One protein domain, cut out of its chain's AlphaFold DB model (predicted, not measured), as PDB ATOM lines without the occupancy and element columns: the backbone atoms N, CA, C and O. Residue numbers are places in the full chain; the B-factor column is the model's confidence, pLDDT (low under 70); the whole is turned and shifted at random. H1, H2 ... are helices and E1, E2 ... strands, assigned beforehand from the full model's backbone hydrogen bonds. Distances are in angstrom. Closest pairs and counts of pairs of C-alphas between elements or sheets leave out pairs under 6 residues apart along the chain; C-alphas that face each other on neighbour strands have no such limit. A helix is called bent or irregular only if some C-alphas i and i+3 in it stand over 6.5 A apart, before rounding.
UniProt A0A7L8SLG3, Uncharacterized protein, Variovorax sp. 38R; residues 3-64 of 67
ATOM      1  N   PHE A   3     213.301 233.297 202.097       78.50
ATOM      2  CA  PHE A   3     214.371 232.441 201.595       78.50
ATOM      3  C   PHE A   3     215.394 233.344 200.903       78.50
ATOM      4  O   PHE A   3     215.026 234.088 199.993       78.50
ATOM      5  N   LEU A   4     216.651 233.298 201.342       77.50
ATOM      6  CA  LEU A   4     217.753 234.101 200.806       77.50
ATOM      7  C   LEU A   4     218.855 233.155 200.328       77.50
ATOM      8  O   LEU A   4     219.278 232.283 201.088       77.50
ATOM      9  N   ALA A   5     219.300 233.302 199.082       79.38
ATOM     10  CA  ALA A   5     220.425 232.523 198.583       79.38
ATOM     11  C   ALA A   5     221.727 232.998 199.242       79.38
ATOM     12  O   ALA A   5     222.025 234.191 199.267       79.38
ATOM     13  N   GLN A   6     222.513 232.056 199.759       76.50
ATOM     14  CA  GLN A   6     223.800 232.322 200.394       76.50
ATOM     15  C   GLN A   6     224.854 231.364 199.835       76.50
ATOM     16  O   GLN A   6     224.548 230.224 199.490       76.50
ATOM     17  N   GLY A   7     226.092 231.847 199.718       76.25
ATOM     18  CA  GLY A   7     227.239 231.050 199.269       76.25
ATOM     19  C   GLY A   7     228.158 230.588 200.403       76.25
ATOM     20  O   GLY A   7     229.145 229.911 200.134       76.25
ATOM     21  N   ASP A   8     227.866 230.980 201.644       78.69
ATOM     22  CA  ASP A   8     228.633 230.655 202.844       78.69
ATOM     23  C   ASP A   8     227.705 230.220 203.988       78.69
ATOM     24  O   ASP A   8     226.505 230.487 203.970       78.69
ATOM     25  N   ASP A   9     228.275 229.543 204.987       71.75
ATOM     26  CA  ASP A   9     227.555 229.081 206.184       71.75
ATOM     27  C   ASP A   9     227.411 230.184 207.252       71.75
ATOM     28  O   ASP A   9     227.076 229.915 208.410       71.75
ATOM     29  N   VAL A  10     227.710 231.438 206.900       79.00
ATOM     30  CA  VAL A  10     227.644 232.566 207.828       79.00
ATOM     31  C   VAL A  10     226.229 233.137 207.812       79.00
ATOM     32  O   VAL A  10     225.649 233.423 206.764       79.00
ATOM     33  N   SER A  11     225.655 233.329 209.000       74.00
ATOM     34  CA  SER A  11     224.355 233.990 209.120       74.00
ATOM     35  C   SER A  11     224.450 235.428 208.601       74.00
ATOM     36  O   SER A  11     225.282 236.203 209.071       74.00
ATOM     37  N   ARG A  12     223.588 235.794 207.646       79.75
ATOM     38  CA  ARG A  12     223.484 237.155 207.086       79.75
ATOM     39  C   ARG A  12     222.152 237.794 207.468       79.75
ATOM     40  O   ARG A  12     221.380 238.238 206.623       79.75
ATOM     41  N   GLU A  13     221.870 237.799 208.767       79.44
ATOM     42  CA  GLU A  13     220.627 238.342 209.330       79.44
ATOM     43  C   GLU A  13     220.391 239.808 208.953       79.44
ATOM     44  O   GLU A  13     219.262 240.174 208.629       79.44
ATOM     45  N   GLU A  14     221.440 240.633 208.920       82.38
ATOM     46  CA  GLU A  14     221.338 242.041 208.514       82.38
ATOM     47  C   GLU A  14     220.926 242.196 207.040       82.38
ATOM     48  O   GLU A  14     220.065 243.017 206.720       82.38
ATOM     49  N   GLU A  15     221.476 241.371 206.143       83.25
ATOM     50  CA  GLU A  15     221.092 241.359 204.724       83.25
ATOM     51  C   GLU A  15     219.646 240.872 204.555       83.25
ATOM     52  O   GLU A  15     218.861 241.486 203.831       83.25
ATOM     53  N   ALA A  16     219.253 239.824 205.284       81.94
ATOM     54  CA  ALA A  16     217.882 239.320 205.284       81.94
ATOM     55  C   ALA A  16     216.872 240.371 205.791       81.94
ATOM     56  O   ALA A  16     215.783 240.508 205.228       81.94
ATOM     57  N   ALA A  17     217.236 241.140 206.823       82.81
ATOM     58  CA  ALA A  17     216.431 242.247 207.332       82.81
ATOM     59  C   ALA A  17     216.253 243.348 206.276       82.81
ATOM     60  O   ALA A  17     215.141 243.837 206.063       82.81
ATOM     61  N   ALA A  18     217.341 243.708 205.586       85.06
ATOM     62  CA  ALA A  18     217.322 244.706 204.525       85.06
ATOM     63  C   ALA A  18     216.457 244.266 203.331       85.06
ATOM     64  O   ALA A  18     215.702 245.080 202.798       85.06
ATOM     65  N   GLU A  19     216.499 242.987 202.940       85.00
ATOM     66  CA  GLU A  19     215.611 242.457 201.897       85.00
ATOM     67  C   GLU A  19     214.142 242.491 202.324       85.00
ATOM     68  O   GLU A  19     213.292 242.941 201.556       85.00
ATOM     69  N   LEU A  20     213.818 242.095 203.559       83.75
ATOM     70  CA  LEU A  20     212.446 242.162 204.075       83.75
ATOM     71  C   LEU A  20     211.890 243.593 204.081       83.75
ATOM     72  O   LEU A  20     210.717 243.794 203.755       83.75
ATOM     73  N   ALA A  21     212.732 244.586 204.375       84.69
ATOM     74  CA  ALA A  21     212.347 245.992 204.316       84.69
ATOM     75  C   ALA A  21     211.938 246.433 202.897       84.69
ATOM     76  O   ALA A  21     211.007 247.227 202.753       84.69
ATOM     77  N   LYS A  22     212.551 245.883 201.834       83.38
ATOM     78  CA  LYS A  22     212.154 246.177 200.439       83.38
ATOM     79  C   LYS A  22     210.739 245.707 200.113       83.38
ATOM     80  O   LYS A  22     210.075 246.306 199.272       83.38
ATOM     81  N   PHE A  23     210.266 244.664 200.791       79.75
ATOM     82  CA  PHE A  23     208.895 244.169 200.665       79.75
ATOM     83  C   PHE A  23     207.895 244.917 201.567       79.75
ATOM     84  O   PHE A  23     206.720 244.559 201.600       79.75
ATOM     85  N   GLY A  24     208.330 245.961 202.283       82.56
ATOM     86  CA  GLY A  24     207.470 246.796 203.123       82.56
ATOM     87  C   GLY A  24     207.203 246.235 204.520       82.56
ATOM     88  O   GLY A  24     206.367 246.781 205.239       82.56
ATOM     89  N   PHE A  25     207.900 245.170 204.927       82.06
ATOM     90  CA  PHE A  25     207.813 244.676 206.297       82.06
ATOM     91  C   PHE A  25     208.620 245.584 207.230       82.06
ATOM     92  O   PHE A  25     209.808 245.822 207.013       82.06
ATOM     93  N   VAL A  26     207.965 246.072 208.283       76.19
ATOM     94  CA  VAL A  26     208.559 246.878 209.359       76.19
ATOM     95  C   VAL A  26     208.389 246.145 210.690       76.19
ATOM     96  O   VAL A  26     207.457 245.357 210.832       76.19
ATOM     97  N   ASP A  27     209.284 246.401 211.647       74.06
ATOM     98  CA  ASP A  27     209.275 245.784 212.986       74.06
ATOM     99  C   ASP A  27     209.453 244.246 212.956       74.06
ATOM    100  O   ASP A  27     208.610 243.447 213.367       74.06
ATOM    101  N   LEU A  28     210.577 243.814 212.376       71.94
ATOM    102  CA  LEU A  28     210.879 242.406 212.129       71.94
ATOM    103  C   LEU A  28     211.353 241.690 213.399       71.94
ATOM    104  O   LEU A  28     212.442 241.953 213.906       71.94
ATOM    105  N   HIS A  29     210.598 240.686 213.838       69.81
ATOM    106  CA  HIS A  29     211.104 239.675 214.763       69.81
ATOM    107  C   HIS A  29     211.820 238.570 213.980       69.81
ATOM    108  O   HIS A  29     211.209 237.589 213.550       69.81
ATOM    109  N   LEU A  30     213.126 238.745 213.776       69.38
ATOM    110  CA  LEU A  30     213.975 237.719 213.181       69.38
ATOM    111  C   LEU A  30     214.225 236.613 214.209       69.38
ATOM    112  O   LEU A  30     214.732 236.855 215.302       69.38
ATOM    113  N   MET A  31     213.847 235.387 213.859       68.75
ATOM    114  CA  MET A  31     214.288 234.201 214.588       68.75
ATOM    115  C   MET A  31     215.595 233.707 213.969       68.75
ATOM    116  O   MET A  31     215.759 233.810 212.755       68.75
ATOM    117  N   ALA A  32     216.484 233.137 214.789       62.31
ATOM    118  CA  ALA A  32     217.733 232.546 214.314       62.31
ATOM    119  C   ALA A  32     217.455 231.584 213.148       62.31
ATOM    120  O   ALA A  32     216.753 230.575 213.303       62.31
ATOM    121  N   GLY A  33     217.986 231.931 211.974       60.75
ATOM    122  CA  GLY A  33     217.879 231.113 210.776       60.75
ATOM    123  C   GLY A  33     218.629 229.802 210.979       60.75
ATOM    124  O   GLY A  33     219.722 229.780 211.541       60.75
ATOM    125  N   ARG A  34     218.046 228.687 210.534       65.62
ATOM    126  CA  ARG A  34     218.789 227.432 210.394       65.62
ATOM    127  C   ARG A  34     219.087 227.217 208.917       65.62
ATOM    128  O   ARG A  34     218.166 227.402 208.118       65.62
ATOM    129  N   PRO A  35     220.314 226.808 208.554       66.00
ATOM    130  CA  PRO A  35     220.600 226.416 207.186       66.00
ATOM    131  C   PRO A  35     219.646 225.289 206.794       66.00
ATOM    132  O   PRO A  35     219.488 224.297 207.515       66.00
ATOM    133  N   LEU A  36     218.951 225.480 205.676       69.56
ATOM    134  CA  LEU A  36     218.058 224.473 205.134       69.56
ATOM    135  C   LEU A  36     218.895 223.514 204.286       69.56
ATOM    136  O   LEU A  36     219.411 223.899 203.240       69.56
ATOM    137  N   MET A  37     219.033 222.267 204.732       70.69
ATOM    138  CA  MET A  37     219.688 221.236 203.928       70.69
ATOM    139  C   MET A  37     218.809 220.878 202.731       70.69
ATOM    140  O   MET A  37     217.616 220.615 202.898       70.69
ATOM    141  N   VAL A  38     219.395 220.836 201.534       67.62
ATOM    142  CA  VAL A  38     218.683 220.516 200.285       67.62
ATOM    143  C   VAL A  38     218.028 219.139 200.376       67.62
ATOM    144  O   VAL A  38     216.907 218.947 199.915       67.62
ATOM    145  N   GLU A  39     218.654 218.196 201.076       71.25
ATOM    146  CA  GLU A  39     218.113 216.861 201.327       71.25
ATOM    147  C   GLU A  39     216.803 216.897 202.126       71.25
ATOM    148  O   GLU A  39     215.957 216.022 201.950       71.25
ATOM    149  N   SER A  40     216.601 217.923 202.962       70.19
ATOM    150  CA  SER A  40     215.357 218.116 203.720       70.19
ATOM    151  C   SER A  40     214.176 218.494 202.822       70.19
ATOM    152  O   SER A  40     213.032 218.313 203.231       70.19
ATOM    153  N   LEU A  41     214.421 218.969 201.593       68.69
ATOM    154  CA  LEU A  41     213.368 219.239 200.607       68.69
ATOM    155  C   LEU A  41     212.760 217.957 200.022       68.69
ATOM    156  O   LEU A  41     211.667 218.015 199.463       68.69
ATOM    157  N   ASN A  42     213.424 216.806 200.183       73.06
ATOM    158  CA  ASN A  42     212.867 215.506 199.801       73.06
ATOM    159  C   ASN A  42     211.801 215.005 200.793       73.06
ATOM    160  O   ASN A  42     211.114 214.023 200.506       73.06
ATOM    161  N   ASP A  43     211.661 215.636 201.967       78.88
ATOM    162  CA  ASP A  43     210.578 215.316 202.897       78.88
ATOM    163  C   ASP A  43     209.242 215.810 202.305       78.88
ATOM    164  O   ASP A  43     209.105 217.001 202.012       78.88
ATOM    165  N   PRO A  44     208.216 214.947 202.175       77.38
ATOM    166  CA  PRO A  44     206.908 215.338 201.647       77.38
ATOM    167  C   PRO A  44     206.265 216.527 202.377       77.38
ATOM    168  O   PRO A  44     205.467 217.254 201.789       77.38
ATOM    169  N   ARG A  45     206.609 216.749 203.652       74.81
ATOM    170  CA  ARG A  45     206.129 217.884 204.455       74.81
ATOM    171  C   ARG A  45     206.762 219.212 204.041       74.81
ATOM    172  O   ARG A  45     206.198 220.264 204.325       74.81
ATOM    173  N   MET A  46     207.905 219.163 203.364       73.19
ATOM    174  CA  MET A  46     208.667 220.327 202.919       73.19
ATOM    175  C   MET A  46     208.391 220.701 201.457       73.19
ATOM    176  O   MET A  46     208.763 221.797 201.044       73.19
ATOM    177  N   HIS A  47     207.655 219.872 200.702       75.94
ATOM    178  CA  HIS A  47     207.287 220.144 199.303       75.94
ATOM    179  C   HIS A  47     206.598 221.499 199.083       75.94
ATOM    180  O   HIS A  47     206.765 222.119 198.033       75.94
ATOM    181  N   ALA A  48     205.840 221.996 200.067       75.31
ATOM    182  CA  ALA A  48     205.203 223.312 199.977       75.31
ATOM    183  C   ALA A  48     206.223 224.464 199.849       75.31
ATOM    184  O   ALA A  48     205.894 225.521 199.304       75.31
ATOM    185  N   PHE A  49     207.454 224.252 200.324       77.62
ATOM    186  CA  PHE A  49     208.539 225.228 200.323       77.62
ATOM    187  C   PHE A  49     209.498 225.077 199.133       77.62
ATOM    188  O   PHE A  49     210.237 226.018 198.848       77.62
ATOM    189  N   THR A  50     209.454 223.962 198.392       78.56
ATOM    190  CA  THR A  50     210.362 223.682 197.261       78.56
ATOM    191  C   THR A  50     210.363 224.801 196.220       78.56
ATOM    192  O   THR A  50     211.421 225.307 195.864       78.56
ATOM    193  N   LYS A  51     209.185 225.291 195.816       80.44
ATOM    194  CA  LYS A  51     209.065 226.390 194.838       80.44
ATOM    195  C   LYS A  51     209.719 227.701 195.297       80.44
ATOM    196  O   LYS A  51     210.149 228.510 194.484       80.44
ATOM    197  N   HIS A  52     209.756 227.939 196.608       79.69
ATOM    198  CA  HIS A  52     210.336 229.151 197.185       79.69
ATOM    199  C   HIS A  52     211.851 229.035 197.298       79.69
ATOM    200  O   HIS A  52     212.560 230.014 197.088       79.69
ATOM    201  N   TYR A  53     212.343 227.825 197.552       77.38
ATOM    202  CA  TYR A  53     213.759 227.517 197.447       77.38
ATOM    203  C   TYR A  53     214.270 227.713 196.014       77.38
ATOM    204  O   TYR A  53     215.218 228.465 195.812       77.38
ATOM    205  N   GLU A  54     213.607 227.113 195.022       79.12
ATOM    206  CA  GLU A  54     213.963 227.279 193.605       79.12
ATOM    207  C   GLU A  54     213.930 228.755 193.196       79.12
ATOM    208  O   GLU A  54     214.880 229.261 192.603       79.12
ATOM    209  N   GLY A  55     212.885 229.482 193.607       77.81
ATOM    210  CA  GLY A  55     212.777 230.915 193.357       77.81
ATOM    211  C   GLY A  55     213.908 231.733 193.988       77.81
ATOM    212  O   GLY A  55     214.405 232.656 193.347       77.81
ATOM    213  N   ALA A  56     214.345 231.394 195.206       81.50
ATOM    214  CA  ALA A  56     215.476 232.055 195.851       81.50
ATOM    215  C   ALA A  56     216.811 231.707 195.180       81.50
ATOM    216  O   ALA A  56     217.661 232.582 195.054       81.50
ATOM    217  N   LEU A  57     216.982 230.469 194.711       78.12
ATOM    218  CA  LEU A  57     218.174 230.045 193.976       78.12
ATOM    219  C   LEU A  57     218.305 230.776 192.631       78.12
ATOM    220  O   LEU A  57     219.402 231.178 192.258       78.12
ATOM    221  N   GLU A  58     217.193 230.968 191.918       82.62
ATOM    222  CA  GLU A  58     217.174 231.636 190.611       82.62
ATOM    223  C   GLU A  58     217.244 233.168 190.724       82.62
ATOM    224  O   GLU A  58     217.959 233.815 189.963       82.62
ATOM    225  N   ASN A  59     216.523 233.759 191.685       81.50
ATOM    226  CA  ASN A  59     216.305 235.212 191.757       81.50
ATOM    227  C   ASN A  59     217.001 235.885 192.952       81.50
ATOM    228  O   ASN A  59     216.806 237.074 193.202       81.50
ATOM    229  N   GLY A  60     217.779 235.134 193.731       79.38
ATOM    230  CA  GLY A  60     218.470 235.602 194.935       79.38
ATOM    231  C   GLY A  60     217.599 235.628 196.195       79.38
ATOM    232  O   GLY A  60     218.124 235.461 197.297       79.38
ATOM    233  N   CYS A  61     216.276 235.778 196.071       79.06
ATOM    234  CA  CYS A  61     215.357 235.713 197.209       79.06
ATOM    235  C   CYS A  61     213.947 235.225 196.828       79.06
ATOM    236  O   CYS A  61     213.504 235.360 195.689       79.06
ATOM    237  N   SER A  62     213.221 234.662 197.796       82.12
ATOM    238  CA  SER A  62     211.795 234.333 197.671       82.12
ATOM    239  C   SER A  62     211.076 234.555 198.994       82.12
ATOM    240  O   SER A  62     211.594 234.216 200.060       82.12
ATOM    241  N   ILE A  63     209.862 235.101 198.939       80.81
ATOM    242  CA  ILE A  63     209.048 235.354 200.125       80.81
ATOM    243  C   ILE A  63     207.797 234.482 200.127       80.81
ATOM    244  O   ILE A  63     207.073 234.370 199.137       80.81
ATOM    245  N   VAL A  64     207.538 233.871 201.278       79.00
ATOM    246  CA  VAL A  64     206.302 233.144 201.561       79.00
ATOM    247  C   VAL A  64     205.471 233.964 202.519       79.00
ATOM    248  O   VAL A  64     205.930 234.306 203.616       79.00
TER     249      VAL A  64
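This is residues 3 to 64 of the 67 residues of an uncharacterized protein of Variovorax sp. 38R (UniProt A0A7L8SLG3). Three helices are spread along the longest axis, with H1 at one end, H2 at the other, and H3 running from H2 back toward the middle, where the first residues, 3 to 4, pair with the short strand E1. The long link of residues 23 to 37 joins H1 to H2, and residues 43 to 48 stick out. The printed part has 62 residues; along the chain come H1, H2, H3 and E1, and the class is mostly helix. It is compact, with a radius of gyration of the C-alphas of 12.1 A, and spans 33 by 23 by 22 A.

Residues 3 to 4 pair antiparallel with residues 61 to 62 of E1, residues 61 to 63, which pairs with no named strand. H1, residues 13 to 22, touches no helix, but H1 and E1 are near each other, with 6 pairs of C-alphas within 10 A. H2, residues 38 to 42, is apart from H1 and from E1. H3, residues 47 to 59, is apart from H1. H2 and H3 only just touch, with 3 pairs of C-alphas within 8 A, and only at the corner by their link, H3 with residues 47 to 50 alone; their closest C-alphas, of Leu 41 and His 47, are 6.3 A apart. The closest C-alphas of H3 and E1, of Ala 56 and Ser 62, are 4.7 A apart. Every O i to N i+4 pair is within hydrogen-bond range in H1, 7 of 9 in H3 and 0 of 1 in H2, where 2 of 2 O i to N i+3 pairs are.

H1 begins at C-alpha 13 (220.627, 238.342, 209.330) and is 14.6 A long. H2 begins at C-alpha 38 (218.683, 220.516, 200.285). H3, 19.1 A long, is irregular: C-alphas 48 and 51 are 7.1 A apart. E1 ends at C-alpha 63 (209.048, 235.354, 200.125).

The C-alphas farthest apart, of Asp 27 and Asn 42, are 33.2 A apart. The printed part has no cut; the link H1 to H2 is long. Mean pLDDT of the printed part is 76.7, with residues 29 to 36, 38 and 41 under 70.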